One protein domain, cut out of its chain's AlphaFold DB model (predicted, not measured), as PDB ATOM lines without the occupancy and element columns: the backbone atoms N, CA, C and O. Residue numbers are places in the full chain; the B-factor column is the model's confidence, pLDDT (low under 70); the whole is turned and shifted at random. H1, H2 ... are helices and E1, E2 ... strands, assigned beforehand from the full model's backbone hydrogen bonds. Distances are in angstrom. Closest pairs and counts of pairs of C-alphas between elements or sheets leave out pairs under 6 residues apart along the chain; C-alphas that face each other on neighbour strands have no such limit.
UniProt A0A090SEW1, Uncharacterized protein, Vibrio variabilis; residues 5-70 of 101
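Overview. This is residues 5 to 70 of the 101 residues of an uncharacterized protein of Vibrio variabilis (UniProt A0A090SEW1). A rod has a small antiparallel hairpin, E1 and E2, in its middle, helices H1 and H2 making a corner at one end, and tiny helices H3 and H4 at the other. The 66 printed residues, under half in named elements, run H1, H2, E1, E2, H3, H4, mixed in class. The whole is loose, with a radius of gyration of the C-alphas of 13.7 A and spans of 44 by 20 by 17 A.

Arrangement. H1, residues 10 to 15, and H2, residues 17 to 25, are close but not clearly touching, with C-alphas 13 and 20 closest at 7.5 A, and about perpendicular at 79 degrees. In the hairpin of E1, residues 29 to 31, and E2, residues 47 to 49, N 30 and O 48 are within hydrogen-bond range at 2.8 A. H3, residues 53 to 56, and H4, residues 60 to 63, are close but not clearly touching, with C-alphas 55 and 63 closest at 6.4 A. Every O i to N i+4 pair is within hydrogen-bond range in H1 and H2; H3 and H4 are too short for one.

Along the chain. H1 spans 8.9 A from C-alpha 10 at (-55.666, 57.904, 95.905), H2 11.8 A. H4 ends at C-alpha 63 (-33.840, 38.966, 75.681).

Size, cuts and confidence. The printed part has no cut; E1 to E2 is a long link. Residues 60 to 70 have pLDDT under 70.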
ATOM      1  N   LEU A   5     -43.348  58.648  94.814       86.75
ATOM      2  CA  LEU A   5     -44.280  57.943  93.930       86.75
ATOM      3  C   LEU A   5     -44.836  56.649  94.531       86.75
ATOM      4  O   LEU A   5     -46.022  56.395  94.382       86.75
ATOM      5  N   CYS A   6     -44.036  55.830  95.223       88.88
ATOM      6  CA  CYS A   6     -44.516  54.539  95.743       88.88
ATOM      7  C   CYS A   6     -45.448  54.651  96.961       88.88
ATOM      8  O   CYS A   6     -46.045  53.645  97.332       88.88
ATOM      9  N   LYS A   7     -45.572  55.833  97.578       87.81
ATOM     10  CA  LYS A   7     -46.397  56.056  98.780       87.81
ATOM     11  C   LYS A   7     -47.622  56.942  98.543       87.81
ATOM     12  O   LYS A   7     -48.396  57.118  99.472       87.81
ATOM     13  N   LEU A   8     -47.825  57.463  97.329       88.19
ATOM     14  CA  LEU A   8     -49.007  58.285  97.045       88.19
ATOM     15  C   LEU A   8     -50.282  57.452  97.181       88.19
ATOM     16  O   LEU A   8     -50.433  56.423  96.508       88.19
ATOM     17  N   ASN A   9     -51.204  57.936  98.002       89.88
ATOM     18  CA  ASN A   9     -52.547  57.391  98.125       89.88
ATOM     19  C   ASN A   9     -53.467  57.967  97.039       89.88
ATOM     20  O   ASN A   9     -53.090  58.872  96.302       89.88
ATOM     21  N   ARG A  10     -54.702  57.455  96.933       89.56
ATOM     22  CA  ARG A  10     -55.666  57.904  95.905       89.56
ATOM     23  C   ARG A  10     -55.907  59.422  95.909       89.56
ATOM     24  O   ARG A  10     -56.030  59.985  94.831       89.56
ATOM     25  N   ARG A  11     -55.938  60.053  97.089       89.81
ATOM     26  CA  ARG A  11     -56.094  61.513  97.244       89.81
ATOM     27  C   ARG A  11     -54.859  62.270  96.747       89.81
ATOM     28  O   ARG A  11     -54.962  63.122  95.881       89.81
ATOM     29  N   ASP A  12     -53.668  61.854  97.173       88.06
ATOM     30  CA  ASP A  12     -52.426  62.476  96.695       88.06
ATOM     31  C   ASP A  12     -52.269  62.344  95.171       88.06
ATOM     32  O   ASP A  12     -51.684  63.213  94.527       88.06
ATOM     33  N   ILE A  13     -52.788  61.253  94.590       90.06
ATOM     34  CA  ILE A  13     -52.803  61.050  93.141       90.06
ATOM     35  C   ILE A  13     -53.722  62.065  92.461       90.06
ATOM     36  O   ILE A  13     -53.276  62.679  91.497       90.06
ATOM     37  N   SER A  14     -54.956  62.263  92.945       90.06
ATOM     38  CA  SER A  14     -55.872  63.249  92.351       90.06
ATOM     39  C   SER A  14     -55.308  64.663  92.418       90.06
ATOM     40  O   SER A  14     -55.414  65.407  91.447       90.06
ATOM     41  N   ASP A  15     -54.641  64.999  93.518       90.75
ATOM     42  CA  ASP A  15     -54.163  66.360  93.763       90.75
ATOM     43  C   ASP A  15     -52.874  66.682  92.984       90.75
ATOM     44  O   ASP A  15     -52.596  67.841  92.690       90.75
ATOM     45  N   ASN A  16     -52.090  65.661  92.607       87.69
ATOM     46  CA  ASN A  16     -50.779  65.818  91.956       87.69
ATOM     47  C   ASN A  16     -50.704  65.151  90.568       87.69
ATOM     48  O   ASN A  16     -49.620  64.788  90.104       87.69
ATOM     49  N   LEU A  17     -51.842  64.973  89.890       88.31
ATOM     50  CA  LEU A  17     -51.940  64.288  88.591       88.31
ATOM     51  C   LEU A  17     -50.952  64.822  87.539       88.31
ATOM     52  O   LEU A  17     -50.353  64.033  86.809       88.31
ATOM     53  N   GLY A  18     -50.739  66.140  87.484       90.12
ATOM     54  CA  GLY A  18     -49.826  66.769  86.521       90.12
ATOM     55  C   GLY A  18     -48.360  66.374  86.719       90.12
ATOM     56  O   GLY A  18     -47.672  66.013  85.760       90.12
ATOM     57  N   ASP A  19     -47.884  66.374  87.962       87.62
ATOM     58  CA  ASP A  19     -46.509  65.978  88.281       87.62
ATOM     59  C   ASP A  19     -46.309  64.472  88.123       87.62
ATOM     60  O   ASP A  19     -45.279  64.025  87.617       87.62
ATOM     61  N   ILE A  20     -47.321  63.677  88.484       90.12
ATOM     62  CA  ILE A  20     -47.309  62.234  88.240       90.12
ATOM     63  C   ILE A  20     -47.198  61.967  86.739       90.12
ATOM     64  O   ILE A  20     -46.342  61.180  86.345       90.12
ATOM     65  N   HIS A  21     -47.991  62.651  85.906       90.38
ATOM     66  CA  HIS A  21     -47.949  62.505  84.452       90.38
ATOM     67  C   HIS A  21     -46.546  62.773  83.893       90.38
ATOM     68  O   HIS A  21     -46.038  61.972  83.113       90.38
ATOM     69  N   ARG A  22     -45.876  63.841  84.343       89.56
ATOM     70  CA  ARG A  22     -44.493  64.147  83.933       89.56
ATOM     71  C   ARG A  22     -43.516  63.020  84.269       89.56
ATOM     72  O   ARG A  22     -42.662  62.693  83.453       89.56
ATOM     73  N   LEU A  23     -43.659  62.405  85.443       88.38
ATOM     74  CA  LEU A  23     -42.780  61.322  85.884       88.38
ATOM     75  C   LEU A  23     -43.039  60.002  85.146       88.38
ATOM     76  O   LEU A  23     -42.105  59.222  84.968       88.38
ATOM     77  N   VAL A  24     -44.280  59.736  84.731       90.50
ATOM     78  CA  VAL A  24     -44.660  58.475  84.070       90.50
ATOM     79  C   VAL A  24     -44.687  58.552  82.543       90.50
ATOM     80  O   VAL A  24     -44.835  57.508  81.916       90.50
ATOM     81  N   ALA A  25     -44.544  59.741  81.945       90.38
ATOM     82  CA  ALA A  25     -44.592  59.936  80.492       90.38
ATOM     83  C   ALA A  25     -43.442  59.230  79.750       90.38
ATOM     84  O   ALA A  25     -43.670  58.616  78.712       90.38
ATOM     85  N   GLU A  26     -42.222  59.267  80.300       88.69
ATOM     86  CA  GLU A  26     -41.051  58.570  79.746       88.69
ATOM     87  C   GLU A  26     -40.361  57.731  80.838       88.69
ATOM     88  O   GLU A  26     -39.331  58.119  81.401       88.69
ATOM     89  N   PRO A  27     -40.946  56.582  81.214       89.19
ATOM     90  CA  PRO A  27     -40.457  55.810  82.336       89.19
ATOM     91  C   PRO A  27     -39.200  55.020  81.963       89.19
ATOM     92  O   PRO A  27     -39.189  54.240  81.014       89.19
ATOM     93  N   LYS A  28     -38.150  55.165  82.773       89.25
ATOM     94  CA  LYS A  28     -36.876  54.429  82.641       89.25
ATOM     95  C   LYS A  28     -36.719  53.359  83.715       89.25
ATOM     96  O   LYS A  28     -35.889  52.459  83.595       89.25
ATOM     97  N   PHE A  29     -37.525  53.442  84.769       90.50
ATOM     98  CA  PHE A  29     -37.477  52.551  85.915       90.50
ATOM     99  C   PHE A  29     -38.878  52.087  86.315       90.50
ATOM    100  O   PHE A  29     -39.853  52.832  86.228       90.50
ATOM    101  N   LEU A  30     -38.957  50.859  86.818       90.31
ATOM    102  CA  LEU A  30     -40.137  50.243  87.417       90.31
ATOM    103  C   LEU A  30     -39.823  49.883  88.872       90.31
ATOM    104  O   LEU A  30     -38.727  49.425  89.187       90.31
ATOM    105  N   CYS A  31     -40.776  50.057  89.780       90.12
ATOM    106  CA  CYS A  31     -40.675  49.507  91.124       90.12
ATOM    107  C   CYS A  31     -41.091  48.031  91.154       90.12
ATOM    108  O   CYS A  31     -42.250  47.728  90.878       90.12
ATOM    109  N   ARG A  32     -40.210  47.126  91.604       87.75
ATOM    110  CA  ARG A  32     -40.529  45.687  91.717       87.75
ATOM    111  C   ARG A  32     -41.618  45.340  92.739       87.75
ATOM    112  O   ARG A  32     -42.268  44.318  92.593       87.75
ATOM    113  N   SER A  33     -41.812  46.146  93.788       88.00
ATOM    114  CA  SER A  33     -42.807  45.846  94.837       88.00
ATOM    115  C   SER A  33     -44.141  46.557  94.662       88.00
ATOM    116  O   SER A  33     -45.143  46.112  95.203       88.00
ATOM    117  N   CYS A  34     -44.146  47.703  93.983       88.81
ATOM    118  CA  CYS A  34     -45.331  48.558  93.874       88.81
ATOM    119  C   CYS A  34     -45.851  48.670  92.440       88.81
ATOM    120  O   CYS A  34     -46.854  49.344  92.227       88.81
ATOM    121  N   SER A  35     -45.128  48.112  91.464       88.50
ATOM    122  CA  SER A  35     -45.452  48.139  90.031       88.50
ATOM    123  C   SER A  35     -45.650  49.536  89.430       88.50
ATOM    124  O   SER A  35     -46.208  49.678  88.348       88.50
ATOM    125  N   ARG A  36     -45.179  50.589  90.114       90.94
ATOM    126  CA  ARG A  36     -45.175  51.962  89.590       90.94
ATOM    127  C   ARG A  36     -43.953  52.194  88.717       90.94
ATOM    128  O   ARG A  36     -42.866  51.734  89.060       90.94
ATOM    129  N   SER A  37     -44.129  52.940  87.637       91.25
ATOM    130  CA  SER A  37     -43.071  53.353  86.720       91.25
ATOM    131  C   SER A  37     -42.694  54.821  86.939       91.25
ATOM    132  O   SER A  37     -43.484  55.598  87.472       91.25
ATOM    133  N   SER A  38     -41.458  55.190  86.606       91.31
ATOM    134  CA  SER A  38     -40.980  56.575  86.661       91.31
ATOM    135  C   SER A  38     -39.747  56.779  85.785       91.31
ATOM    136  O   SER A  38     -38.950  55.855  85.596       91.31
ATOM    137  N   ALA A  39     -39.555  57.999  85.288       90.25
ATOM    138  CA  ALA A  39     -38.315  58.447  84.661       90.25
ATOM    139  C   ALA A  39     -37.128  58.400  85.644       90.25
ATOM    140  O   ALA A  39     -36.002  58.111  85.241       90.25
ATOM    141  N   ASP A  40     -37.393  58.589  86.944       87.25
ATOM    142  CA  ASP A  40     -36.368  58.741  87.975       87.25
ATOM    143  C   ASP A  40     -36.379  57.623  89.025       87.25
ATOM    144  O   ASP A  40     -37.328  57.450  89.798       87.25
ATOM    145  N   LYS A  41     -35.238  56.939  89.181       87.56
ATOM    146  CA  LYS A  41     -35.014  55.921  90.231       87.56
ATOM    147  C   LYS A  41     -35.158  56.467  91.660       87.56
ATOM    148  O   LYS A  41     -35.385  55.705  92.607       87.56
ATOM    149  N   SER A  42     -34.996  57.778  91.852       86.69
ATOM    150  CA  SER A  42     -35.110  58.461  93.149       86.69
ATOM    151  C   SER A  42     -36.552  58.559  93.643       86.69
ATOM    152  O   SER A  42     -36.757  58.843  94.815       86.69
ATOM    153  N   THR A  43     -37.544  58.266  92.799       88.00
ATOM    154  CA  THR A  43     -38.971  58.358  93.140       88.00
ATOM    155  C   THR A  43     -39.594  57.008  93.539       88.00
ATOM    156  O   THR A  43     -40.683  56.978  94.116       88.00
ATOM    157  N   LEU A  44     -38.873  55.898  93.330       89.94
ATOM    158  CA  LEU A  44     -39.342  54.518  93.520       89.94
ATOM    159  C   LEU A  44     -38.665  53.820  94.709       89.94
ATOM    160  O   LEU A  44     -37.447  53.909  94.866       89.94
ATOM    161  N   CYS A  45     -39.416  53.067  95.520       89.94
ATOM    162  CA  CYS A  45     -38.861  52.381  96.696       89.94
ATOM    163  C   CYS A  45     -37.922  51.207  96.354       89.94
ATOM    164  O   CYS A  45     -36.911  51.050  97.035       89.94
ATOM    165  N   LYS A  46     -38.206  50.432  95.295       88.81
ATOM    166  CA  LYS A  46     -37.355  49.336  94.783       88.81
ATOM    167  C   LYS A  46     -37.155  49.454  93.263       88.81
ATOM    168  O   LYS A  46     -37.806  48.720  92.521       88.81
ATOM    169  N   PRO A  47     -36.331  50.408  92.791       87.44
ATOM    170  CA  PRO A  47     -36.182  50.678  91.366       87.44
ATOM    171  C   PRO A  47     -35.453  49.537  90.650       87.44
ATOM    172  O   PRO A  47     -34.399  49.090  91.092       87.44
ATOM    173  N   ALA A  48     -35.994  49.128  89.512       88.00
ATOM    174  CA  ALA A  48     -35.366  48.274  88.518       88.00
ATOM    175  C   ALA A  48     -35.387  49.006  87.171       88.00
ATOM    176  O   ALA A  48     -36.367  49.681  86.852       88.00
ATOM    177  N   ALA A  49     -34.300  48.925  86.405       87.31
ATOM    178  CA  ALA A  49     -34.208  49.576  85.101       87.31
ATOM    179  C   ALA A  49     -35.087  48.845  84.082       87.31
ATOM    180  O   ALA A  49     -35.008  47.622  83.964       87.31
ATOM    181  N   ILE A  50     -35.907  49.601  83.356       85.00
ATOM    182  CA  ILE A  50     -36.666  49.086  82.220       85.00
ATOM    183  C   ILE A  50     -35.678  48.996  81.049       85.00
ATOM    184  O   ILE A  50     -35.048  50.002  80.715       85.00
ATOM    185  N   PRO A  51     -35.482  47.812  80.448       81.00
ATOM    186  CA  PRO A  51     -34.604  47.679  79.298       81.00
ATOM    187  C   PRO A  51     -35.147  48.510  78.125       81.00
ATOM    188  O   PRO A  51     -36.366  48.598  77.949       81.00
ATOM    189  N   PRO A  52     -34.264  49.122  77.320       77.44
ATOM    190  CA  PRO A  52     -34.673  49.950  76.191       77.44
ATOM    191  C   PRO A  52     -35.474  49.139  75.166       77.44
ATOM    192  O   PRO A  52     -35.325  47.920  75.070       77.44
ATOM    193  N   ALA A  53     -36.278  49.810  74.340       74.06
ATOM    194  CA  ALA A  53     -37.052  49.159  73.276       74.06
ATOM    195  C   ALA A  53     -36.170  48.340  72.310       74.06
ATOM    196  O   ALA A  53     -36.592  47.299  71.813       74.06
ATOM    197  N   SER A  54     -34.905  48.736  72.128       72.56
ATOM    198  CA  SER A  54     -33.912  47.975  71.359       72.56
ATOM    199  C   SER A  54     -33.609  46.587  71.934       72.56
ATOM    200  O   SER A  54     -33.163  45.707  71.205       72.56
ATOM    201  N   CYS A  55     -33.850  46.369  73.228       71.75
ATOM    202  CA  CYS A  55     -33.764  45.063  73.875       71.75
ATOM    203  C   CYS A  55     -35.020  44.209  73.626       71.75
ATOM    204  O   CYS A  55     -34.928  42.988  73.627       71.75
ATOM    205  N   GLN A  56     -36.181  44.828  73.383       70.44
ATOM    206  CA  GLN A  56     -37.435  44.119  73.088       70.44
ATOM    207  C   GLN A  56     -37.491  43.604  71.646       70.44
ATOM    208  O   GLN A  56     -38.107  42.578  71.384       70.44
ATOM    209  N   SER A  57     -36.832  44.291  70.708       72.06
ATOM    210  CA  SER A  57     -36.766  43.883  69.299       72.06
ATOM    211  C   SER A  57     -35.780  42.742  69.026       72.06
ATOM    212  O   SER A  57     -35.729  42.234  67.909       72.06
ATOM    213  N   LYS A  58     -34.967  42.358  70.016       72.88
ATOM    214  CA  LYS A  58     -33.994  41.265  69.893       72.88
ATOM    215  C   LYS A  58     -34.671  39.894  69.968       72.88
ATOM    216  O   LYS A  58     -35.740  39.786  70.564       72.88
ATOM    217  N   PRO A  59     -34.071  38.836  69.402       74.50
ATOM    218  CA  PRO A  59     -34.585  37.474  69.533       74.50
ATOM    219  C   PRO A  59     -34.596  37.003  70.999       74.50
ATOM    220  O   PRO A  59     -33.756  37.416  71.799       74.50
ATOM    221  N   LEU A  60     -35.537  36.113  71.346       65.56
ATOM    222  CA  LEU A  60     -35.804  35.636  72.719       65.56
ATOM    223  C   LEU A  60     -34.552  35.149  73.475       65.56
ATOM    224  O   LEU A  60     -34.470  35.330  74.687       65.56
ATOM    225  N   SER A  61     -33.571  34.570  72.773       65.56
ATOM    226  CA  SER A  61     -32.299  34.106  73.349       65.56
ATOM    227  C   SER A  61     -31.433  35.242  73.902       65.56
ATOM    228  O   SER A  61     -30.734  35.058  74.887       65.56
ATOM    229  N   GLU A  62     -31.492  36.433  73.303       67.62
ATOM    230  CA  GLU A  62     -30.775  37.619  73.786       67.62
ATOM    231  C   GLU A  62     -31.617  38.460  74.752       67.62
ATOM    232  O   GLU A  62     -31.074  39.220  75.555       67.62
ATOM    233  N   GLN A  63     -32.945  38.306  74.725       65.50
ATOM    234  CA  GLN A  63     -33.840  38.966  75.681       65.50
ATOM    235  C   GLN A  63     -33.608  38.485  77.124       65.50
ATOM    236  O   GLN A  63     -33.899  39.227  78.062       65.50
ATOM    237  N   GLN A  64     -33.030  37.292  77.314       62.53
ATOM    238  CA  GLN A  64     -32.637  36.759  78.626       62.53
ATOM    239  C   GLN A  64     -31.566  37.619  79.320       62.53
ATOM    240  O   GLN A  64     -31.526  37.673  80.548       62.53
ATOM    241  N   GLN A  65     -30.747  38.355  78.559       60.34
ATOM    242  CA  GLN A  65     -29.779  39.317  79.097       60.34
ATOM    243  C   GLN A  65     -30.392  40.703  79.364       60.34
ATOM    244  O   GLN A  65     -29.777  41.543  80.024       60.34
ATOM    245  N   CYS A  66     -31.601  40.972  78.871       61.56
ATOM    246  CA  CYS A  66     -32.237  42.281  78.953       61.56
ATOM    247  C   CYS A  66     -33.045  42.444  80.255       61.56
ATOM    248  O   CYS A  66     -34.272  42.440  80.250       61.56
ATOM    249  N   GLY A  67     -32.361  42.663  81.383       67.31
ATOM    250  CA  GLY A  67     -32.951  43.197  82.624       67.31
ATOM    251  C   GLY A  67     -34.278  42.548  83.069       67.31
ATOM    252  O   GLY A  67     -34.394  41.330  83.132       67.31
ATOM    253  N   VAL A  68     -35.294  43.366  83.387       64.25
ATOM    254  CA  VAL A  68     -36.624  42.893  83.849       64.25
ATOM    255  C   VAL A  68     -37.420  42.084  82.811       64.25
ATOM    256  O   VAL A  68     -38.414  41.470  83.185       64.25
ATOM    257  N   LEU A  69     -37.013  42.032  81.533       58.62
ATOM    258  CA  LEU A  69     -37.690  41.185  80.535       58.62
ATOM    259  C   LEU A  69     -37.386  39.699  80.736       58.62
ATOM    260  O   LEU A  69     -38.218  38.867  80.384       58.62
ATOM    261  N   ALA A  70     -36.254  39.359  81.355       59.41
ATOM    262  CA  ALA A  70     -35.894  37.973  81.633       59.41
ATOM    263  C   ALA A  70     -36.909  37.268  82.556       59.41
ATOM    264  O   ALA A  70     -37.149  36.077  82.397       59.41
TER     265      ALA A  70